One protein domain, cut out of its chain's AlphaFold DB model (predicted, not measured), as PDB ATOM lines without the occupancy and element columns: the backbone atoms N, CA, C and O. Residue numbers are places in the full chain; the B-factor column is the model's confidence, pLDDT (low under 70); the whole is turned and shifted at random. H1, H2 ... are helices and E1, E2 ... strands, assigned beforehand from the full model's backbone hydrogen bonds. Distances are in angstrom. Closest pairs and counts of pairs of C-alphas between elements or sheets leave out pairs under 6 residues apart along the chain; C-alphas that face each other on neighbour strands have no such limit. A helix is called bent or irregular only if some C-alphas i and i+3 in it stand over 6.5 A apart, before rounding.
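Overview. This is residues 28 to 165 of the 807 residues of an uncharacterized protein of Halovibrio variabilis (UniProt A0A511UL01). A twisted four-stranded sheet has the long helix H1 slanting over E3 and E4, with residues 28 to 37 sticking out as a free arm; H2 packs on the same face, and short H3, H4 and H5 gather loosely near one another. The printed part has 138 residues, in the order H1 H2 E1 H3 H4 H5 E2 E3 E4; the sheet, E1 E2 E3 E4, is antiparallel and the class is mixed, helices and strands. It is only just loose, close to compact, with a radius of gyration of the C-alphas of 17.3 A, and spans 60 by 40 by 23 A.

Along the chain. H1, residues 28 to 58, begins at C-alpha 28 (-11.197, -18.593, -4.048) and is 44.7 A long. H2 is residues 60 to 76, E1 79 to 82, H3 83 to 88, H4 94 to 102 and H5 112 to 124. E2, residues 126 to 133, is 23.3 A long, E3, 138 to 145, 23.0 A, and E4, 154 to 165, 35.6 A, ending at C-alpha 165 (5.624, 41.055, -14.950). H2 is irregular: C-alphas 61 and 64 are 7.7 A apart.

Arrangement. E2, E3 and E4 form a meander, each strand the antiparallel neighbour of the one before. N 81 and O 128 are 2.8 A apart between E1 and E2, N 129 and O 142 2.8 A between E2 and E3, and N 141 and O 158 2.8 A between E3 and E4. With H1, H2 and H3 on one face, the sheet makes two layers. H1 has a height over the sheet of 5.1 A; its closest C-alphas to E4 are Gln 47 and Arg 154, 5.2 A. H2, at a height of 8.5 A, lies over E2 and E3. H1 and H2 only just touch, only at the corner, with 3 pairs of C-alphas within 8 A, the closest Leu 57 and Arg 66, 6.8 A. H3 and H5 touch, the closest C-alphas being Gly 83 and Leu 123, 4.4 A, with residues 120 to 124 of H5 alone. H4 is not on the sheet and is close to but not clearly touching H1, at C-alphas Ala 56 and Thr 94, 6.9 A. Every O i to N i+4 pair is within hydrogen-bond range in H1, H4 and H5; H2 has 10 of 13, and H3 0 of 2 but 3 of 3 O i to N i+3 pairs.

Size, cuts and confidence. The C-alphas of Gln 28 and Glu 165, the two farthest apart, are 62.9 A apart. The printed part has no cut and no long link. Its mean pLDDT is 75.9, with 36 residues under 70, among them 83 to 96.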
ATOM      1  N   GLN A  28     -12.495 -19.271  -3.955       82.88
ATOM      2  CA  GLN A  28     -11.197 -18.593  -4.048       82.88
ATOM      3  C   GLN A  28     -11.195 -17.503  -5.123       82.88
ATOM      4  O   GLN A  28     -10.685 -16.418  -4.860       82.88
ATOM      5  N   SER A  29     -11.792 -17.760  -6.294       84.88
ATOM      6  CA  SER A  29     -11.936 -16.742  -7.343       84.88
ATOM      7  C   SER A  29     -12.783 -15.565  -6.858       84.88
ATOM      8  O   SER A  29     -12.350 -14.426  -6.976       84.88
ATOM      9  N   ALA A  30     -13.926 -15.837  -6.218       84.31
ATOM     10  CA  ALA A  30     -14.791 -14.793  -5.671       84.31
ATOM     11  C   ALA A  30     -14.085 -13.939  -4.600       84.31
ATOM     12  O   ALA A  30     -14.220 -12.721  -4.606       84.31
ATOM     13  N   LEU A  31     -13.285 -14.556  -3.721       83.94
ATOM     14  CA  LEU A  31     -12.489 -13.835  -2.720       83.94
ATOM     15  C   LEU A  31     -11.377 -12.979  -3.346       83.94
ATOM     16  O   LEU A  31     -11.030 -11.930  -2.803       83.94
ATOM     17  N   ILE A  32     -10.785 -13.422  -4.460       82.81
ATOM     18  CA  ILE A  32      -9.793 -12.633  -5.201       82.81
ATOM     19  C   ILE A  32     -10.475 -11.443  -5.877       82.81
ATOM     20  O   ILE A  32      -9.990 -10.324  -5.730       82.81
ATOM     21  N   ASP A  33     -11.608 -11.664  -6.544       85.62
ATOM     22  CA  ASP A  33     -12.375 -10.605  -7.206       85.62
ATOM     23  C   ASP A  33     -12.867  -9.557  -6.197       85.62
ATOM     24  O   ASP A  33     -12.757  -8.357  -6.447       85.62
ATOM     25  N   GLU A  34     -13.319  -9.985  -5.014       83.69
ATOM     26  CA  GLU A  34     -13.715  -9.091  -3.919       83.69
ATOM     27  C   GLU A  34     -12.534  -8.254  -3.405       83.69
ATOM     28  O   GLU A  34     -12.661  -7.041  -3.228       83.69
ATOM     29  N   ARG A  35     -11.355  -8.865  -3.223       82.25
ATOM     30  CA  ARG A  35     -10.139  -8.139  -2.818       82.25
ATOM     31  C   ARG A  35      -9.659  -7.167  -3.891       82.25
ATOM     32  O   ARG A  35      -9.248  -6.061  -3.555       82.25
ATOM     33  N   LEU A  36      -9.718  -7.550  -5.167       82.19
ATOM     34  CA  LEU A  36      -9.361  -6.671  -6.282       82.19
ATOM     35  C   LEU A  36     -10.326  -5.488  -6.384       82.19
ATOM     36  O   LEU A  36      -9.872  -4.354  -6.515       82.19
ATOM     37  N   ALA A  37     -11.632  -5.729  -6.254       82.50
ATOM     38  CA  ALA A  37     -12.641  -4.675  -6.229       82.50
ATOM     39  C   ALA A  37     -12.467  -3.743  -5.016       82.50
ATOM     40  O   ALA A  37     -12.563  -2.524  -5.161       82.50
ATOM     41  N   GLY A  38     -12.153  -4.298  -3.841       80.38
ATOM     42  CA  GLY A  38     -11.841  -3.535  -2.631       80.38
ATOM     43  C   GLY A  38     -10.604  -2.650  -2.796       80.38
ATOM     44  O   GLY A  38     -10.669  -1.451  -2.528       80.38
ATOM     45  N   ASN A  39      -9.511  -3.209  -3.321       81.19
ATOM     46  CA  ASN A  39      -8.273  -2.473  -3.588       81.19
ATOM     47  C   ASN A  39      -8.467  -1.389  -4.654       81.19
ATOM     48  O   ASN A  39      -7.957  -0.281  -4.505       81.19
ATOM     49  N   TYR A  40      -9.218  -1.690  -5.717       82.94
ATOM     50  CA  TYR A  40      -9.533  -0.717  -6.759       82.94
ATOM     51  C   TYR A  40     -10.347   0.447  -6.191       82.94
ATOM     52  O   TYR A  40      -9.983   1.602  -6.394       82.94
ATOM     53  N   ARG A  41     -11.384   0.157  -5.394       83.19
ATOM     54  CA  ARG A  41     -12.190   1.184  -4.726       83.19
ATOM     55  C   ARG A  41     -11.348   2.061  -3.798       83.19
ATOM     56  O   ARG A  41     -11.477   3.278  -3.865       83.19
ATOM     57  N   ALA A  42     -10.486   1.461  -2.974       80.44
ATOM     58  CA  ALA A  42      -9.586   2.200  -2.088       80.44
ATOM     59  C   ALA A  42      -8.616   3.091  -2.883       80.44
ATOM     60  O   ALA A  42      -8.449   4.263  -2.564       80.44
ATOM     61  N   SER A  43      -8.054   2.570  -3.978       83.75
ATOM     62  CA  SER A  43      -7.193   3.329  -4.887       83.75
ATOM     63  C   SER A  43      -7.916   4.517  -5.530       83.75
ATOM     64  O   SER A  43      -7.365   5.609  -5.557       83.75
ATOM     65  N   THR A  44      -9.121   4.331  -6.074       84.19
ATOM     66  CA  THR A  44      -9.886   5.435  -6.683       84.19
ATOM     67  C   THR A  44     -10.269   6.479  -5.641       84.19
ATOM     68  O   THR A  44     -10.249   7.670  -5.922       84.19
ATOM     69  N   GLN A  45     -10.595   6.043  -4.425       81.88
ATOM     70  CA  GLN A  45     -10.940   6.948  -3.341       81.88
ATOM     71  C   GLN A  45      -9.748   7.802  -2.903       81.88
ATOM     72  O   GLN A  45      -9.935   9.000  -2.740       81.88
ATOM     73  N   ALA A  46      -8.547   7.221  -2.798       82.00
ATOM     74  CA  ALA A  46      -7.324   7.965  -2.498       82.00
ATOM     75  C   ALA A  46      -6.985   8.999  -3.588       82.00
ATOM     76  O   ALA A  46      -6.606  10.126  -3.285       82.00
ATOM     77  N   GLN A  47      -7.196   8.647  -4.861       85.06
ATOM     78  CA  GLN A  47      -7.009   9.590  -5.968       85.06
ATOM     79  C   GLN A  47      -8.005  10.759  -5.904       85.06
ATOM     80  O   GLN A  47      -7.594  11.908  -5.996       85.06
ATOM     81  N   MET A  48      -9.293  10.491  -5.653       83.69
ATOM     82  CA  MET A  48     -10.298  11.555  -5.498       83.69
ATOM     83  C   MET A  48      -9.995  12.489  -4.318       83.69
ATOM     84  O   MET A  48     -10.272  13.682  -4.403       83.69
ATOM     85  N   THR A  49      -9.441  11.961  -3.222       81.44
ATOM     86  CA  THR A  49      -8.993  12.764  -2.074       81.44
ATOM     87  C   THR A  49      -7.915  13.763  -2.506       81.44
ATOM     88  O   THR A  49      -8.067  14.959  -2.269       81.44
ATOM     89  N   SER A  50      -6.876  13.278  -3.191       84.81
ATOM     90  CA  SER A  50      -5.782  14.090  -3.740       84.81
ATOM     91  C   SER A  50      -6.286  15.153  -4.732       84.81
ATOM     92  O   SER A  50      -5.998  16.342  -4.576       84.81
ATOM     93  N   ASP A  51      -7.141  14.760  -5.683       84.81
ATOM     94  CA  ASP A  51      -7.734  15.672  -6.672       84.81
ATOM     95  C   ASP A  51      -8.586  16.766  -6.016       84.81
ATOM     96  O   ASP A  51      -8.540  17.924  -6.429       84.81
ATOM     97  N   SER A  52      -9.348  16.426  -4.972       81.94
ATOM     98  CA  SER A  52     -10.191  17.384  -4.251       81.94
ATOM     99  C   SER A  52      -9.374  18.485  -3.575       81.94
ATOM    100  O   SER A  52      -9.837  19.620  -3.483       81.94
ATOM    101  N   ILE A  53      -8.168  18.170  -3.102       80.69
ATOM    102  CA  ILE A  53      -7.290  19.143  -2.445       80.69
ATOM    103  C   ILE A  53      -6.625  20.044  -3.471       80.69
ATOM    104  O   ILE A  53      -6.561  21.254  -3.265       80.69
ATOM    105  N   LEU A  54      -6.175  19.485  -4.594       85.75
ATOM    106  CA  LEU A  54      -5.655  20.298  -5.691       85.75
ATOM    107  C   LEU A  54      -6.744  21.187  -6.292       85.75
ATOM    108  O   LEU A  54      -6.467  22.335  -6.616       85.75
ATOM    109  N   ALA A  55      -7.992  20.717  -6.361       82.31
ATOM    110  CA  ALA A  55      -9.130  21.528  -6.794       82.31
ATOM    111  C   ALA A  55      -9.433  22.664  -5.812       82.31
ATOM    112  O   ALA A  55      -9.661  23.797  -6.233       82.31
ATOM    113  N   ALA A  56      -9.374  22.386  -4.507       79.94
ATOM    114  CA  ALA A  56      -9.464  23.416  -3.481       79.94
ATOM    115  C   ALA A  56      -8.338  24.453  -3.630       79.94
ATOM    116  O   ALA A  56      -8.609  25.653  -3.628       79.94
ATOM    117  N   LEU A  57      -7.095  24.011  -3.828       80.25
ATOM    118  CA  LEU A  57      -5.934  24.884  -4.015       80.25
ATOM    119  C   LEU A  57      -6.018  25.714  -5.310       80.25
ATOM    120  O   LEU A  57      -5.634  26.882  -5.333       80.25
ATOM    121  N   ALA A  58      -6.544  25.126  -6.386       81.94
ATOM    122  CA  ALA A  58      -6.697  25.776  -7.684       81.94
ATOM    123  C   ALA A  58      -7.865  26.774  -7.734       81.94
ATOM    124  O   ALA A  58      -7.883  27.625  -8.619       81.94
ATOM    125  N   SER A  59      -8.817  26.690  -6.798       79.38
ATOM    126  CA  SER A  59      -9.983  27.577  -6.758       79.38
ATOM    127  C   SER A  59      -9.613  29.054  -6.582       79.38
ATOM    128  O   SER A  59      -8.695  29.393  -5.831       79.38
ATOM    129  N   ASP A  60     -10.399  29.938  -7.201       69.75
ATOM    130  CA  ASP A  60     -10.230  31.396  -7.116       69.75
ATOM    131  C   ASP A  60     -10.258  31.896  -5.662       69.75
ATOM    132  O   ASP A  60      -9.541  32.821  -5.290       69.75
ATOM    133  N   SER A  61     -11.027  31.236  -4.787       67.56
ATOM    134  CA  SER A  61     -11.094  31.593  -3.366       67.56
ATOM    135  C   SER A  61      -9.773  31.431  -2.618       67.56
ATOM    136  O   SER A  61      -9.587  32.102  -1.609       67.56
ATOM    137  N   ASN A  62      -8.877  30.561  -3.088       67.81
ATOM    138  CA  ASN A  62      -7.558  30.336  -2.490       67.81
ATOM    139  C   ASN A  62      -6.430  30.917  -3.356       67.81
ATOM    140  O   ASN A  62      -5.262  30.664  -3.073       67.81
ATOM    141  N   GLN A  63      -6.761  31.697  -4.396       70.50
ATOM    142  CA  GLN A  63      -5.792  32.244  -5.344       70.50
ATOM    143  C   GLN A  63      -4.706  33.073  -4.650       70.50
ATOM    144  O   GLN A  63      -3.533  32.752  -4.796       70.50
ATOM    145  N   ALA A  64      -5.087  34.071  -3.850       56.94
ATOM    146  CA  ALA A  64      -4.133  34.966  -3.191       56.94
ATOM    147  C   ALA A  64      -3.183  34.217  -2.235       56.94
ATOM    148  O   ALA A  64      -1.967  34.352  -2.337       56.94
ATOM    149  N   SER A  65      -3.724  33.362  -1.359       65.19
ATOM    150  CA  SER A  65      -2.929  32.571  -0.405       65.19
ATOM    151  C   SER A  65      -2.014  31.562  -1.108       65.19
ATOM    152  O   SER A  65      -0.862  31.392  -0.716       65.19
ATOM    153  N   ARG A  66      -2.495  30.920  -2.184       75.62
ATOM    154  CA  ARG A  66      -1.678  30.039  -3.027       75.62
ATOM    155  C   ARG A  66      -0.527  30.815  -3.658       75.62
ATOM    156  O   ARG A  66       0.606  30.367  -3.573       75.62
ATOM    157  N   GLU A  67      -0.814  31.925  -4.328       74.19
ATOM    158  CA  GLU A  67       0.176  32.675  -5.108       74.19
ATOM    159  C   GLU A  67       1.235  33.321  -4.215       74.19
ATOM    160  O   GLU A  67       2.417  33.246  -4.546       74.19
ATOM    161  N   SER A  68       0.839  33.827  -3.044       66.12
ATOM    162  CA  SER A  68       1.759  34.296  -2.003       66.12
ATOM    163  C   SER A  68       2.708  33.182  -1.539       66.12
ATOM    164  O   SER A  68       3.927  33.344  -1.577       66.12
ATOM    165  N   TYR A  69       2.169  32.004  -1.213       73.19
ATOM    166  CA  TYR A  69       2.986  30.863  -0.801       73.19
ATOM    167  C   TYR A  69       3.899  30.346  -1.927       73.19
ATOM    168  O   TYR A  69       5.038  29.944  -1.691       73.19
ATOM    169  N   LEU A  70       3.424  30.333  -3.176       70.62
ATOM    170  CA  LEU A  70       4.236  29.918  -4.320       70.62
ATOM    171  C   LEU A  70       5.377  30.904  -4.603       70.62
ATOM    172  O   LEU A  70       6.462  30.449  -4.963       70.62
ATOM    173  N   ALA A  71       5.152  32.207  -4.411       65.12
ATOM    174  CA  ALA A  71       6.182  33.233  -4.553       65.12
ATOM    175  C   ALA A  71       7.328  33.026  -3.547       65.12
ATOM    176  O   ALA A  71       8.477  32.914  -3.967       65.12
ATOM    177  N   GLU A  72       7.019  32.813  -2.262       65.69
ATOM    178  CA  GLU A  72       8.017  32.476  -1.224       65.69
ATOM    179  C   GLU A  72       8.857  31.237  -1.613       65.69
ATOM    180  O   GLU A  72      10.074  31.169  -1.421       65.69
ATOM    181  N   ARG A  73       8.219  30.226  -2.220       68.44
ATOM    182  CA  ARG A  73       8.897  28.979  -2.612       68.44
ATOM    183  C   ARG A  73       9.800  29.109  -3.833       68.44
ATOM    184  O   ARG A  73      10.691  28.261  -3.969       68.44
ATOM    185  N   LEU A  74       9.610  30.117  -4.686       61.88
ATOM    186  CA  LEU A  74      10.538  30.406  -5.785       61.88
ATOM    187  C   LEU A  74      11.918  30.804  -5.250       61.88
ATOM    188  O   LEU A  74      12.923  30.340  -5.787       61.88
ATOM    189  N   GLU A  75      11.965  31.579  -4.164       57.38
ATOM    190  CA  GLU A  75      13.212  32.019  -3.526       57.38
ATOM    191  C   GLU A  75      13.902  30.880  -2.765       57.38
ATOM    192  O   GLU A  75      15.121  30.718  -2.817       57.38
ATOM    193  N   MET A  76      13.112  30.031  -2.099       58.62
ATOM    194  CA  MET A  76      13.626  28.930  -1.276       58.62
ATOM    195  C   MET A  76      13.945  27.636  -2.047       58.62
ATOM    196  O   MET A  76      14.546  26.719  -1.482       58.62
ATOM    197  N   GLY A  77      13.554  27.528  -3.323       53.97
ATOM    198  CA  GLY A  77      13.835  26.356  -4.164       53.97
ATOM    199  C   GLY A  77      12.913  25.146  -3.932       53.97
ATOM    200  O   GLY A  77      13.351  24.003  -4.079       53.97
ATOM    201  N   GLY A  78      11.639  25.380  -3.598       69.50
ATOM    202  CA  GLY A  78      10.625  24.338  -3.357       69.50
ATOM    203  C   GLY A  78      10.309  24.092  -1.876       69.50
ATOM    204  O   GLY A  78      10.768  24.813  -0.993       69.50
ATOM    205  N   GLY A  79       9.468  23.092  -1.580       74.25
ATOM    206  CA  GLY A  79       9.032  22.836  -0.201       74.25
ATOM    207  C   GLY A  79       8.054  21.674  -0.028       74.25
ATOM    208  O   GLY A  79       7.586  21.073  -0.995       74.25
ATOM    209  N   LYS A  80       7.740  21.346   1.229       80.00
ATOM    210  CA  LYS A  80       6.721  20.353   1.600       80.00
ATOM    211  C   LYS A  80       5.838  20.914   2.704       80.00
ATOM    212  O   LYS A  80       6.373  21.474   3.649       80.00
ATOM    213  N   LEU A  81       4.528  20.714   2.584       75.88
ATOM    214  CA  LEU A  81       3.550  21.002   3.633       75.88
ATOM    215  C   LEU A  81       2.940  19.700   4.133       75.88
ATOM    216  O   LEU A  81       2.532  18.849   3.333       75.88
ATOM    217  N   GLN A  82       2.851  19.569   5.454       73.69
ATOM    218  CA  GLN A  82       2.169  18.459   6.114       73.69
ATOM    219  C   GLN A  82       1.340  18.966   7.297       73.69
ATOM    220  O   GLN A  82       1.703  19.921   7.984       73.69
ATOM    221  N   GLY A  83       0.236  18.281   7.591       65.06
ATOM    222  CA  GLY A  83      -0.511  18.532   8.819       65.06
ATOM    223  C   GLY A  83      -1.135  19.927   8.880       65.06
ATOM    224  O   GLY A  83      -1.854  20.338   7.975       65.06
ATOM    225  N   VAL A  84      -0.885  20.643   9.978       58.22
ATOM    226  CA  VAL A  84      -1.473  21.967  10.256       58.22
ATOM    227  C   VAL A  84      -0.994  23.064   9.299       58.22
ATOM    228  O   VAL A  84      -1.697  24.051   9.123       58.22
ATOM    229  N   GLU A  85       0.148  22.878   8.634       64.19
ATOM    230  CA  GLU A  85       0.711  23.864   7.700       64.19
ATOM    231  C   GLU A  85      -0.117  23.980   6.405       64.19
ATOM    232  O   GLU A  85      -0.075  25.008   5.734       64.19
ATOM    233  N   LEU A  86      -0.938  22.969   6.073       65.75
ATOM    234  CA  LEU A  86      -1.890  23.050   4.954       65.75
ATOM    235  C   LEU A  86      -2.963  24.132   5.158       65.75
ATOM    236  O   LEU A  86      -3.480  24.655   4.172       65.75
ATOM    237  N   ALA A  87      -3.290  24.472   6.411       60.50
ATOM    238  CA  ALA A  87      -4.249  25.533   6.721       60.50
ATOM    239  C   ALA A  87      -3.726  26.925   6.328       60.50
ATOM    240  O   ALA A  87      -4.520  27.822   6.080       60.50
ATOM    241  N   GLY A  88      -2.402  27.099   6.212       58.78
ATOM    242  CA  GLY A  88      -1.802  28.368   5.788       58.78
ATOM    243  C   GLY A  88      -2.005  28.688   4.304       58.78
ATOM    244  O   GLY A  88      -1.953  29.850   3.921       58.78
ATOM    245  N   VAL A  89      -2.267  27.678   3.461       62.12
ATOM    246  CA  VAL A  89      -2.418  27.853   1.999       62.12
ATOM    247  C   VAL A  89      -3.872  27.674   1.534       62.12
ATOM    248  O   VAL A  89      -4.267  28.189   0.489       62.12
ATOM    249  N   LEU A  90      -4.699  26.971   2.313       63.22
ATOM    250  CA  LEU A  90      -6.129  26.782   2.057       63.22
ATOM    251  C   LEU A  90      -6.937  27.585   3.081       63.22
ATOM    252  O   LEU A  90      -6.861  27.282   4.267       63.22
ATOM    253  N   ARG A  91      -7.762  28.549   2.640       57.62
ATOM    254  CA  ARG A  91      -8.588  29.370   3.547       57.62
ATOM    255  C   ARG A  91      -9.386  28.510   4.532       57.62
ATOM    256  O   ARG A  91      -9.933  27.465   4.160       57.62
ATOM    257  N   ASP A  92      -9.551  29.044   5.742       53.44
ATOM    258  CA  ASP A  92      -9.970  28.392   6.999       53.44
ATOM    259  C   ASP A  92     -11.306  27.607   7.004       53.44
ATOM    260  O   ASP A  92     -11.669  26.977   7.997       53.44
ATOM    261  N   ARG A  93     -12.065  27.578   5.903       55.59
ATOM    262  CA  ARG A  93     -13.271  26.734   5.762       55.59
ATOM    263  C   ARG A  93     -13.102  25.568   4.799       55.59
ATOM    264  O   ARG A  93     -13.702  24.528   5.020       55.59
ATOM    265  N   THR A  94     -12.236  25.687   3.798       63.62
ATOM    266  CA  THR A  94     -12.089  24.664   2.751       63.62
ATOM    267  C   THR A  94     -11.462  23.387   3.302       63.62
ATOM    268  O   THR A  94     -11.944  22.288   3.038       63.62
ATOM    269  N   LEU A  95     -10.414  23.532   4.119       67.50
ATOM    270  CA  LEU A  95      -9.767  22.402   4.781       67.50
ATOM    271  C   LEU A  95     -10.691  21.768   5.830       67.50
ATOM    272  O   LEU A  95     -10.760  20.546   5.931       67.50
ATOM    273  N   ASN A  96     -11.440  22.584   6.574       66.25
ATOM    274  CA  ASN A  96     -12.384  22.106   7.583       66.25
ATOM    275  C   ASN A  96     -13.573  21.354   6.964       66.25
ATOM    276  O   ASN A  96     -13.916  20.278   7.448       66.25
ATOM    277  N   ASP A  97     -14.161  21.861   5.879       70.19
ATOM    278  CA  ASP A  97     -15.252  21.200   5.151       70.19
ATOM    279  C   ASP A  97     -14.781  19.882   4.523       70.19
ATOM    280  O   ASP A  97     -15.431  18.848   4.672       70.19
ATOM    281  N   PHE A  98     -13.585  19.887   3.930       70.44
ATOM    282  CA  PHE A  98     -12.951  18.676   3.421       70.44
ATOM    283  C   PHE A  98     -12.708  17.638   4.524       70.44
ATOM    284  O   PHE A  98     -13.062  16.472   4.361       70.44
ATOM    285  N   ILE A  99     -12.152  18.043   5.672       71.94
ATOM    286  CA  ILE A  99     -11.945  17.142   6.814       71.94
ATOM    287  C   ILE A  99     -13.283  16.598   7.311       71.94
ATOM    288  O   ILE A  99     -13.368  15.400   7.578       71.94
ATOM    289  N   ASN A 100     -14.324  17.432   7.390       74.06
ATOM    290  CA  ASN A 100     -15.662  17.027   7.821       74.06
ATOM    291  C   ASN A 100     -16.263  15.938   6.914       74.06
ATOM    292  O   ASN A 100     -16.848  14.982   7.426       74.06
ATOM    293  N   ASP A 101     -16.038  16.014   5.601       71.94
ATOM    294  CA  ASP A 101     -16.453  14.988   4.629       71.94
ATOM    295  C   ASP A 101     -15.659  13.669   4.743       71.94
ATOM    296  O   ASP A 101     -16.061  12.620   4.215       71.94
ATOM    297  N   LEU A 102     -14.518  13.692   5.435       72.19
ATOM    298  CA  LEU A 102     -13.698  12.515   5.716       72.19
ATOM    299  C   LEU A 102     -14.031  11.851   7.063       72.19
ATOM    300  O   LEU A 102     -13.577  10.726   7.293       72.19
ATOM    301  N   LEU A 103     -14.828  12.490   7.927       78.38
ATOM    302  CA  LEU A 103     -15.137  11.975   9.264       78.38
ATOM    303  C   LEU A 103     -16.054  10.735   9.221       78.38
ATOM    304  O   LEU A 103     -16.935  10.620   8.364       78.38
ATOM    305  N   PRO A 104     -15.891   9.786  10.162       74.81
ATOM    306  CA  PRO A 104     -16.777   8.634  10.264       74.81
ATOM    307  C   PRO A 104     -18.197   9.050  10.684       74.81
ATOM    308  O   PRO A 104     -18.390   9.990  11.448       74.81
ATOM    309  N   GLY A 105     -19.219   8.311  10.239       75.56
ATOM    310  CA  GLY A 105     -20.625   8.667  10.492       75.56
ATOM    311  C   GLY A 105     -21.040   8.712  11.973       75.56
ATOM    312  O   GLY A 105     -22.056   9.318  12.294       75.56
ATOM    313  N   ASN A 106     -20.261   8.100  12.872       80.62
ATOM    314  CA  ASN A 106     -20.454   8.141  14.325       80.62
ATOM    315  C   ASN A 106     -19.523   9.142  15.037       80.62
ATOM    316  O   ASN A 106     -19.422   9.098  16.259       80.62
ATOM    317  N   PHE A 107     -18.828  10.024  14.310       82.25
ATOM    318  CA  PHE A 107     -17.808  10.917  14.872       82.25
ATOM    319  C   PHE A 107     -18.318  11.763  16.047       82.25
ATOM    320  O   PHE A 107     -17.641  11.875  17.062       82.25
ATOM    321  N   ALA A 108     -19.541  12.294  15.942       79.25
ATOM    322  CA  ALA A 108     -20.164  13.111  16.986       79.25
ATOM    323  C   ALA A 108     -20.500  12.335  18.279       79.25
ATOM    324  O   ALA A 108     -20.805  12.953  19.295       79.25
ATOM    325  N   GLU A 109     -20.463  10.999  18.242       85.31
ATOM    326  CA  GLU A 109     -20.730  10.117  19.386       85.31
ATOM    327  C   GLU A 109     -19.440   9.656  20.096       85.31
ATOM    328  O   GLU A 109     -19.523   8.969  21.114       85.31
ATOM    329  N   LEU A 110     -18.260  10.011  19.566       86.88
ATOM    330  CA  LEU A 110     -16.950   9.649  20.122       86.88
ATOM    331  C   LEU A 110     -16.508  10.611  21.233       86.88
ATOM    332  O   LEU A 110     -16.928  11.769  21.262       86.88
ATOM    333  N   GLU A 111     -15.618  10.149  22.118       88.25
ATOM    334  CA  GLU A 111     -14.987  11.009  23.126       88.25
ATOM    335  C   GLU A 111     -14.094  12.077  22.468       88.25
ATOM    336  O   GLU A 111     -13.473  11.837  21.433       88.25
ATOM    337  N   GLU A 112     -13.987  13.256  23.086       81.19
ATOM    338  CA  GLU A 112     -13.243  14.412  22.552       81.19
ATOM    339  C   GLU A 112     -11.777  14.066  22.215       81.19
ATOM    340  O   GLU A 112     -11.261  14.443  21.166       81.19
ATOM    341  N   SER A 113     -11.132  13.221  23.028       80.69
ATOM    342  CA  SER A 113      -9.773  12.736  22.755       80.69
ATOM    343  C   SER A 113      -9.666  11.824  21.529       80.69
ATOM    344  O   SER A 113      -8.626  11.807  20.869       80.69
ATOM    345  N   GLU A 114     -10.709  11.049  21.221       81.62
ATOM    346  CA  GLU A 114     -10.757  10.211  20.015       81.62
ATOM    347  C   GLU A 114     -11.043  11.062  18.774       81.62
ATOM    348  O   GLU A 114     -10.433  10.845  17.726       81.62
ATOM    349  N   GLN A 115     -11.902  12.076  18.907       79.25
ATOM    350  CA  GLN A 115     -12.175  13.046  17.848       79.25
ATOM    351  C   GLN A 115     -10.903  13.797  17.426       79.25
ATOM    352  O   GLN A 115     -10.597  13.879  16.232       79.25
ATOM    353  N   ASP A 116     -10.128  14.281  18.398       77.31
ATOM    354  CA  ASP A 116      -8.856  14.966  18.153       77.31
ATOM    355  C   ASP A 116      -7.800  14.041  17.541       77.31
ATOM    356  O   ASP A 116      -7.026  14.461  16.679       77.31
ATOM    357  N   ALA A 117      -7.758  12.773  17.966       79.19
ATOM    358  CA  ALA A 117      -6.847  11.785  17.397       79.19
ATOM    359  C   ALA A 117      -7.164  11.506  15.919       79.19
ATOM    360  O   ALA A 117      -6.246  11.490  15.102       79.19
ATOM    361  N   ILE A 118      -8.447  11.360  15.573       76.62
ATOM    362  CA  ILE A 118      -8.904  11.146  14.192       76.62
ATOM    363  C   ILE A 118      -8.572  12.359  13.318       76.62
ATOM    364  O   ILE A 118      -7.995  12.196  12.246       76.62
ATOM    365  N   LYS A 119      -8.874  13.581  13.774       74.88
ATOM    366  CA  LYS A 119      -8.549  14.806  13.021       74.88
ATOM    367  C   LYS A 119      -7.043  14.967  12.804       74.88
ATOM    368  O   LYS A 119      -6.617  15.323  11.708       74.88
ATOM    369  N   ARG A 120      -6.232  14.670  13.825       75.31
ATOM    370  CA  ARG A 120      -4.768  14.732  13.731       75.31
ATOM    371  C   ARG A 120      -4.219  13.710  12.735       75.31
ATOM    372  O   ARG A 120      -3.374  14.078  11.928       75.31
ATOM    373  N   ASP A 121      -4.720  12.476  12.761       76.19
ATOM    374  CA  ASP A 121      -4.304  11.416  11.831       76.19
ATOM    375  C   ASP A 121      -4.681  11.752  10.376       76.19
ATOM    376  O   ASP A 121      -3.864  11.595   9.465       76.19
ATOM    377  N   LEU A 122      -5.878  12.315  10.158       74.81
ATOM    378  CA  LEU A 122      -6.310  12.807   8.844       74.81
ATOM    379  C   LEU A 122      -5.388  13.917   8.311       74.81
ATOM    380  O   LEU A 122      -5.012  13.907   7.145       74.81
ATOM    381  N   LEU A 123      -4.974  14.854   9.164       70.94
ATOM    382  CA  LEU A 123      -4.072  15.939   8.770       70.94
ATOM    383  C   LEU A 123      -2.648  15.441   8.466       70.94
ATOM    384  O   LEU A 123      -2.017  15.913   7.524       70.94
ATOM    385  N   THR A 124      -2.128  14.473   9.227       73.06
ATOM    386  CA  THR A 124      -0.760  13.955   9.028       73.06
ATOM    387  C   THR A 124      -0.601  13.063   7.802       73.06
ATOM    388  O   THR A 124       0.504  12.927   7.279       73.06
ATOM    389  N   ASN A 125      -1.688  12.445   7.340       77.19
ATOM    390  CA  ASN A 125      -1.666  11.570   6.170       77.19
ATOM    391  C   ASN A 125      -1.855  12.330   4.851       77.19
ATOM    392  O   ASN A 125      -1.935  11.702   3.796       77.19
ATOM    393  N   LEU A 126      -1.880  13.663   4.900       75.62
ATOM    394  CA  LEU A 126      -1.952  14.513   3.730       75.62
ATOM    395  C   LEU A 126      -0.675  15.331   3.547       75.62
ATOM    396  O   LEU A 126      -0.222  16.018   4.460       75.62
ATOM    397  N   GLU A 127      -0.093  15.241   2.353       84.69
ATOM    398  CA  GLU A 127       1.171  15.889   2.003       84.69
ATOM    399  C   GLU A 127       1.011  16.681   0.699       84.69
ATOM    400  O   GLU A 127       0.510  16.148  -0.292       84.69
ATOM    401  N   LEU A 128       1.469  17.936   0.696       84.62
ATOM    402  CA  LEU A 128       1.689  18.719  -0.523       84.62
ATOM    403  C   LEU A 128       3.193  18.904  -0.729       84.62
ATOM    404  O   LEU A 128       3.901  19.329   0.182       84.62
ATOM    405  N   THR A 129       3.686  18.593  -1.923       87.19
ATOM    406  CA  THR A 129       5.079  18.839  -2.326       87.19
ATOM    407  C   THR A 129       5.113  19.870  -3.445       87.19
ATOM    408  O   THR A 129       4.322  19.779  -4.379       87.19
ATOM    409  N   PHE A 130       6.038  20.824  -3.352       85.75
ATOM    410  CA  PHE A 130       6.231  21.915  -4.300       85.75
ATOM    411  C   PHE A 130       7.617  21.786  -4.925       85.75
ATOM    412  O   PHE A 130       8.627  21.856  -4.219       85.75
ATOM    413  N   GLU A 131       7.665  21.606  -6.239       86.38
ATOM    414  CA  GLU A 131       8.903  21.481  -7.006       86.38
ATOM    415  C   GLU A 131       9.013  22.643  -7.993       86.38
ATOM    416  O   GLU A 131       8.158  22.807  -8.865       86.38
ATOM    417  N   VAL A 132      10.062  23.456  -7.851       79.62
ATOM    418  CA  VAL A 132      10.316  24.621  -8.706       79.62
ATOM    419  C   VAL A 132      11.285  24.241  -9.822       79.62
ATOM    420  O   VAL A 132      12.378  23.735  -9.563       79.62
ATOM    421  N   ASN A 133      10.913  24.530 -11.067       78.38
ATOM    422  CA  ASN A 133      11.787  24.450 -12.229       78.38
ATOM    423  C   ASN A 133      11.977  25.854 -12.814       78.38
ATOM    424  O   ASN A 133      11.111  26.393 -13.506       78.38
ATOM    425  N   THR A 134      13.145  26.432 -12.540       69.25
ATOM    426  CA  THR A 134      13.506  27.793 -12.950       69.25
ATOM    427  C   THR A 134      13.806  27.920 -14.444       69.25
ATOM    428  O   THR A 134      13.664  29.009 -14.996       69.25
ATOM    429  N   GLN A 135      14.179  26.829 -15.128       72.94
ATOM    430  CA  GLN A 135      14.450  26.845 -16.573       72.94
ATOM    431  C   GLN A 135      13.155  26.955 -17.379       72.94
ATOM    432  O   GLN A 135      13.064  27.762 -18.301       72.94
ATOM    433  N   ASP A 136      12.144  26.180 -16.988       74.81
ATOM    434  CA  ASP A 136      10.843  26.156 -17.662       74.81
ATOM    435  C   ASP A 136       9.843  27.165 -17.071       74.81
ATOM    436  O   ASP A 136       8.716  27.278 -17.560       74.81
ATOM    437  N   LYS A 137      10.255  27.893 -16.020       82.25
ATOM    438  CA  LYS A 137       9.426  28.804 -15.218       82.25
ATOM    439  C   LYS A 137       8.136  28.144 -14.732       82.25
ATOM    440  O   LYS A 137       7.036  28.665 -14.914       82.25
ATOM    441  N   THR A 138       8.263  26.953 -14.155       82.88
ATOM    442  CA  THR A 138       7.116  26.181 -13.664       82.88
ATOM    443  C   THR A 138       7.265  25.787 -12.204       82.88
ATOM    444  O   THR A 138       8.375  25.597 -11.710       82.88
ATOM    445  N   VAL A 139       6.132  25.642 -11.522       83.62
ATOM    446  CA  VAL A 139       6.032  25.034 -10.195       83.62
ATOM    447  C   VAL A 139       5.047  23.878 -10.267       83.62
ATOM    448  O   VAL A 139       3.896  24.050 -10.669       83.62
ATOM    449  N   THR A 140       5.512  22.691  -9.887       88.62
ATOM    450  CA  THR A 140       4.686  21.485  -9.805       88.62
ATOM    451  C   THR A 140       4.249  21.281  -8.365       88.62
ATOM    452  O   THR A 140       5.085  21.174  -7.467       88.62
ATOM    453  N   ILE A 141       2.939  21.214  -8.145       89.81
ATOM    454  CA  ILE A 141       2.339  20.947  -6.840       89.81
ATOM    455  C   ILE A 141       1.788  19.529  -6.870       89.81
ATOM    456  O   ILE A 141       0.890  19.231  -7.652       89.81
ATOM    457  N   THR A 142       2.318  18.657  -6.022       90.56
ATOM    458  CA  THR A 142       1.877  17.263  -5.907       90.56
ATOM    459  C   THR A 142       1.147  17.068  -4.589       90.56
ATOM    460  O   THR A 142       1.744  17.265  -3.530       90.56
ATOM    461  N   SER A 143      -0.121  16.658  -4.646       88.94
ATOM    462  CA  SER A 143      -0.859  16.176  -3.477       88.94
ATOM    463  C   SER A 143      -0.706  14.669  -3.360       88.94
ATOM    464  O   SER A 143      -0.748  13.957  -4.360       88.94
ATOM    465  N   ARG A 144      -0.484  14.187  -2.137       86.88
ATOM    466  CA  ARG A 144      -0.316  12.770  -1.818       86.88
ATOM    467  C   ARG A 144      -1.227  12.383  -0.660       86.88
ATOM    468  O   ARG A 144      -1.058  12.872   0.460       86.88
ATOM    469  N   ASP A 145      -2.136  11.444  -0.923       86.31
ATOM    470  CA  ASP A 145      -2.895  10.728   0.107       86.31
ATOM    471  C   ASP A 145      -2.035   9.566   0.631       86.31
ATOM    472  O   ASP A 145      -1.754   8.597  -0.086       86.31
ATOM    473  N   ARG A 146      -1.599   9.662   1.896       80.25
ATOM    474  CA  ARG A 146      -0.770   8.652   2.573       80.25
ATOM    475  C   ARG A 146      -1.575   7.535   3.244       80.25
ATOM    476  O   ARG A 146      -1.062   6.864   4.139       80.25
ATOM    477  N   GLY A 147      -2.794   7.272   2.782       73.38
ATOM    478  CA  GLY A 147      -3.595   6.134   3.229       73.38
ATOM    479  C   GLY A 147      -4.770   6.504   4.123       73.38
ATOM    480  O   GLY A 147      -5.183   5.662   4.924       73.38
ATOM    481  N   LEU A 148      -5.340   7.701   3.941       69.69
ATOM    482  CA  LEU A 148      -6.490   8.239   4.680       69.69
ATOM    483  C   LEU A 148      -7.683   7.282   4.696       69.69
ATOM    484  O   LEU A 148      -8.454   7.234   5.653       69.69
ATOM    485  N   ARG A 149      -7.855   6.505   3.619       64.94
ATOM    486  CA  ARG A 149      -8.973   5.574   3.451       64.94
ATOM    487  C   ARG A 149      -8.454   4.199   3.036       64.94
ATOM    488  O   ARG A 149      -8.186   3.936   1.867       64.94
ATOM    489  N   ASN A 150      -8.357   3.296   4.013       63.41
ATOM    490  CA  ASN A 150      -7.984   1.886   3.828       63.41
ATOM    491  C   ASN A 150      -6.550   1.651   3.300       63.41
ATOM    492  O   ASN A 150      -6.315   0.670   2.592       63.41
ATOM    493  N   SER A 151      -5.594   2.523   3.654       68.31
ATOM    494  CA  SER A 151      -4.151   2.341   3.394       68.31
ATOM    495  C   SER A 151      -3.723   2.315   1.916       68.31
ATOM    496  O   SER A 151      -2.633   1.834   1.599       68.31
ATOM    497  N   ALA A 152      -4.554   2.819   0.998       73.75
ATOM    498  CA  ALA A 152      -4.170   3.016  -0.399       73.75
ATOM    499  C   ALA A 152      -3.417   4.344  -0.574       73.75
ATOM    500  O   ALA A 152      -3.815   5.350  -0.004       73.75
ATOM    501  N   LEU A 153      -2.352   4.340  -1.380       81.31
ATOM    502  CA  LEU A 153      -1.526   5.517  -1.660       81.31
ATOM    503  C   LEU A 153      -1.767   5.986  -3.093       81.31
ATOM    504  O   LEU A 153      -1.609   5.189  -4.028       81.31
ATOM    505  N   ARG A 154      -2.142   7.254  -3.266       84.56
ATOM    506  CA  ARG A 154      -2.267   7.900  -4.576       84.56
ATOM    507  C   ARG A 154      -1.863   9.360  -4.496       84.56
ATOM    508  O   ARG A 154      -2.115  10.020  -3.491       84.56
ATOM    509  N   ASP A 155      -1.302   9.819  -5.605       87.94
ATOM    510  CA  ASP A 155      -0.845  11.182  -5.796       87.94
ATOM    511  C   ASP A 155      -1.525  11.746  -7.048       87.94
ATOM    512  O   ASP A 155      -1.803  10.990  -7.986       87.94
ATOM    513  N   SER A 156      -1.742  13.055  -7.052       88.25
ATOM    514  CA  SER A 156      -2.132  13.853  -8.219       88.25
ATOM    515  C   SER A 156      -1.239  15.088  -8.261       88.25
ATOM    516  O   SER A 156      -0.728  15.502  -7.211       88.25
ATOM    517  N   SER A 157      -1.050  15.703  -9.426       90.81
ATOM    518  CA  SER A 157      -0.277  16.944  -9.504       90.81
ATOM    519  C   SER A 157      -0.872  17.985 -10.444       90.81
ATOM    520  O   SER A 157      -1.610  17.694 -11.379       90.81
ATOM    521  N   VAL A 158      -0.550  19.246 -10.170       88.44
ATOM    522  CA  VAL A 158      -0.863  20.392 -11.028       88.44
ATOM    523  C   VAL A 158       0.409  21.169 -11.320       88.44
ATOM    524  O   VAL A 158       1.286  21.277 -10.460       88.44
ATOM    525  N   VAL A 159       0.510  21.719 -12.528       88.12
ATOM    526  CA  VAL A 159       1.670  22.504 -12.962       88.12
ATOM    527  C   VAL A 159       1.235  23.934 -13.242       88.12
ATOM    528  O   VAL A 159       0.427  24.190 -14.138       88.12
ATOM    529  N   TYR A 160       1.814  24.870 -12.498       82.69
ATOM    530  CA  TYR A 160       1.679  26.298 -12.747       82.69
ATOM    531  C   TYR A 160       2.897  26.812 -13.504       82.69
ATOM    532  O   TYR A 160       4.026  26.473 -13.165       82.69
ATOM    533  N   ARG A 161       2.683  27.656 -14.512       83.56
ATOM    534  CA  ARG A 161       3.723  28.495 -15.106       83.56
ATOM    535  C   ARG A 161       3.640  29.882 -14.498       83.56
ATOM    536  O   ARG A 161       2.553  30.459 -14.478       83.56
ATOM    537  N   TYR A 162       4.780  30.403 -14.062       73.56
ATOM    538  CA  TYR A 162       4.884  31.770 -13.579       73.56
ATOM    539  C   TYR A 162       5.531  32.667 -14.633       73.56
ATOM    540  O   TYR A 162       6.499  32.285 -15.297       73.56
ATOM    541  N   ASN A 163       4.991  33.870 -14.781       65.88
ATOM    542  CA  ASN A 163       5.648  34.976 -15.457       65.88
ATOM    543  C   ASN A 163       5.879  36.071 -14.424       65.88
ATOM    544  O   ASN A 163       5.037  36.295 -13.569       65.88
ATOM    545  N   ILE A 164       7.022  36.734 -14.505       51.56
ATOM    546  CA  ILE A 164       7.321  37.888 -13.665       51.56
ATOM    547  C   ILE A 164       7.046  39.095 -14.555       51.56
ATOM    548  O   ILE A 164       7.834  39.370 -15.464       51.56
ATOM    549  N   GLU A 165       5.896  39.740 -14.370       46.22
ATOM    550  CA  GLU A 165       5.624  41.055 -14.950       46.22
ATOM    551  C   GLU A 165       6.321  42.073 -14.063       46.22
ATOM    552  O   GLU A 165       5.842  42.385 -12.981       46.22
TER     553      GLU A 165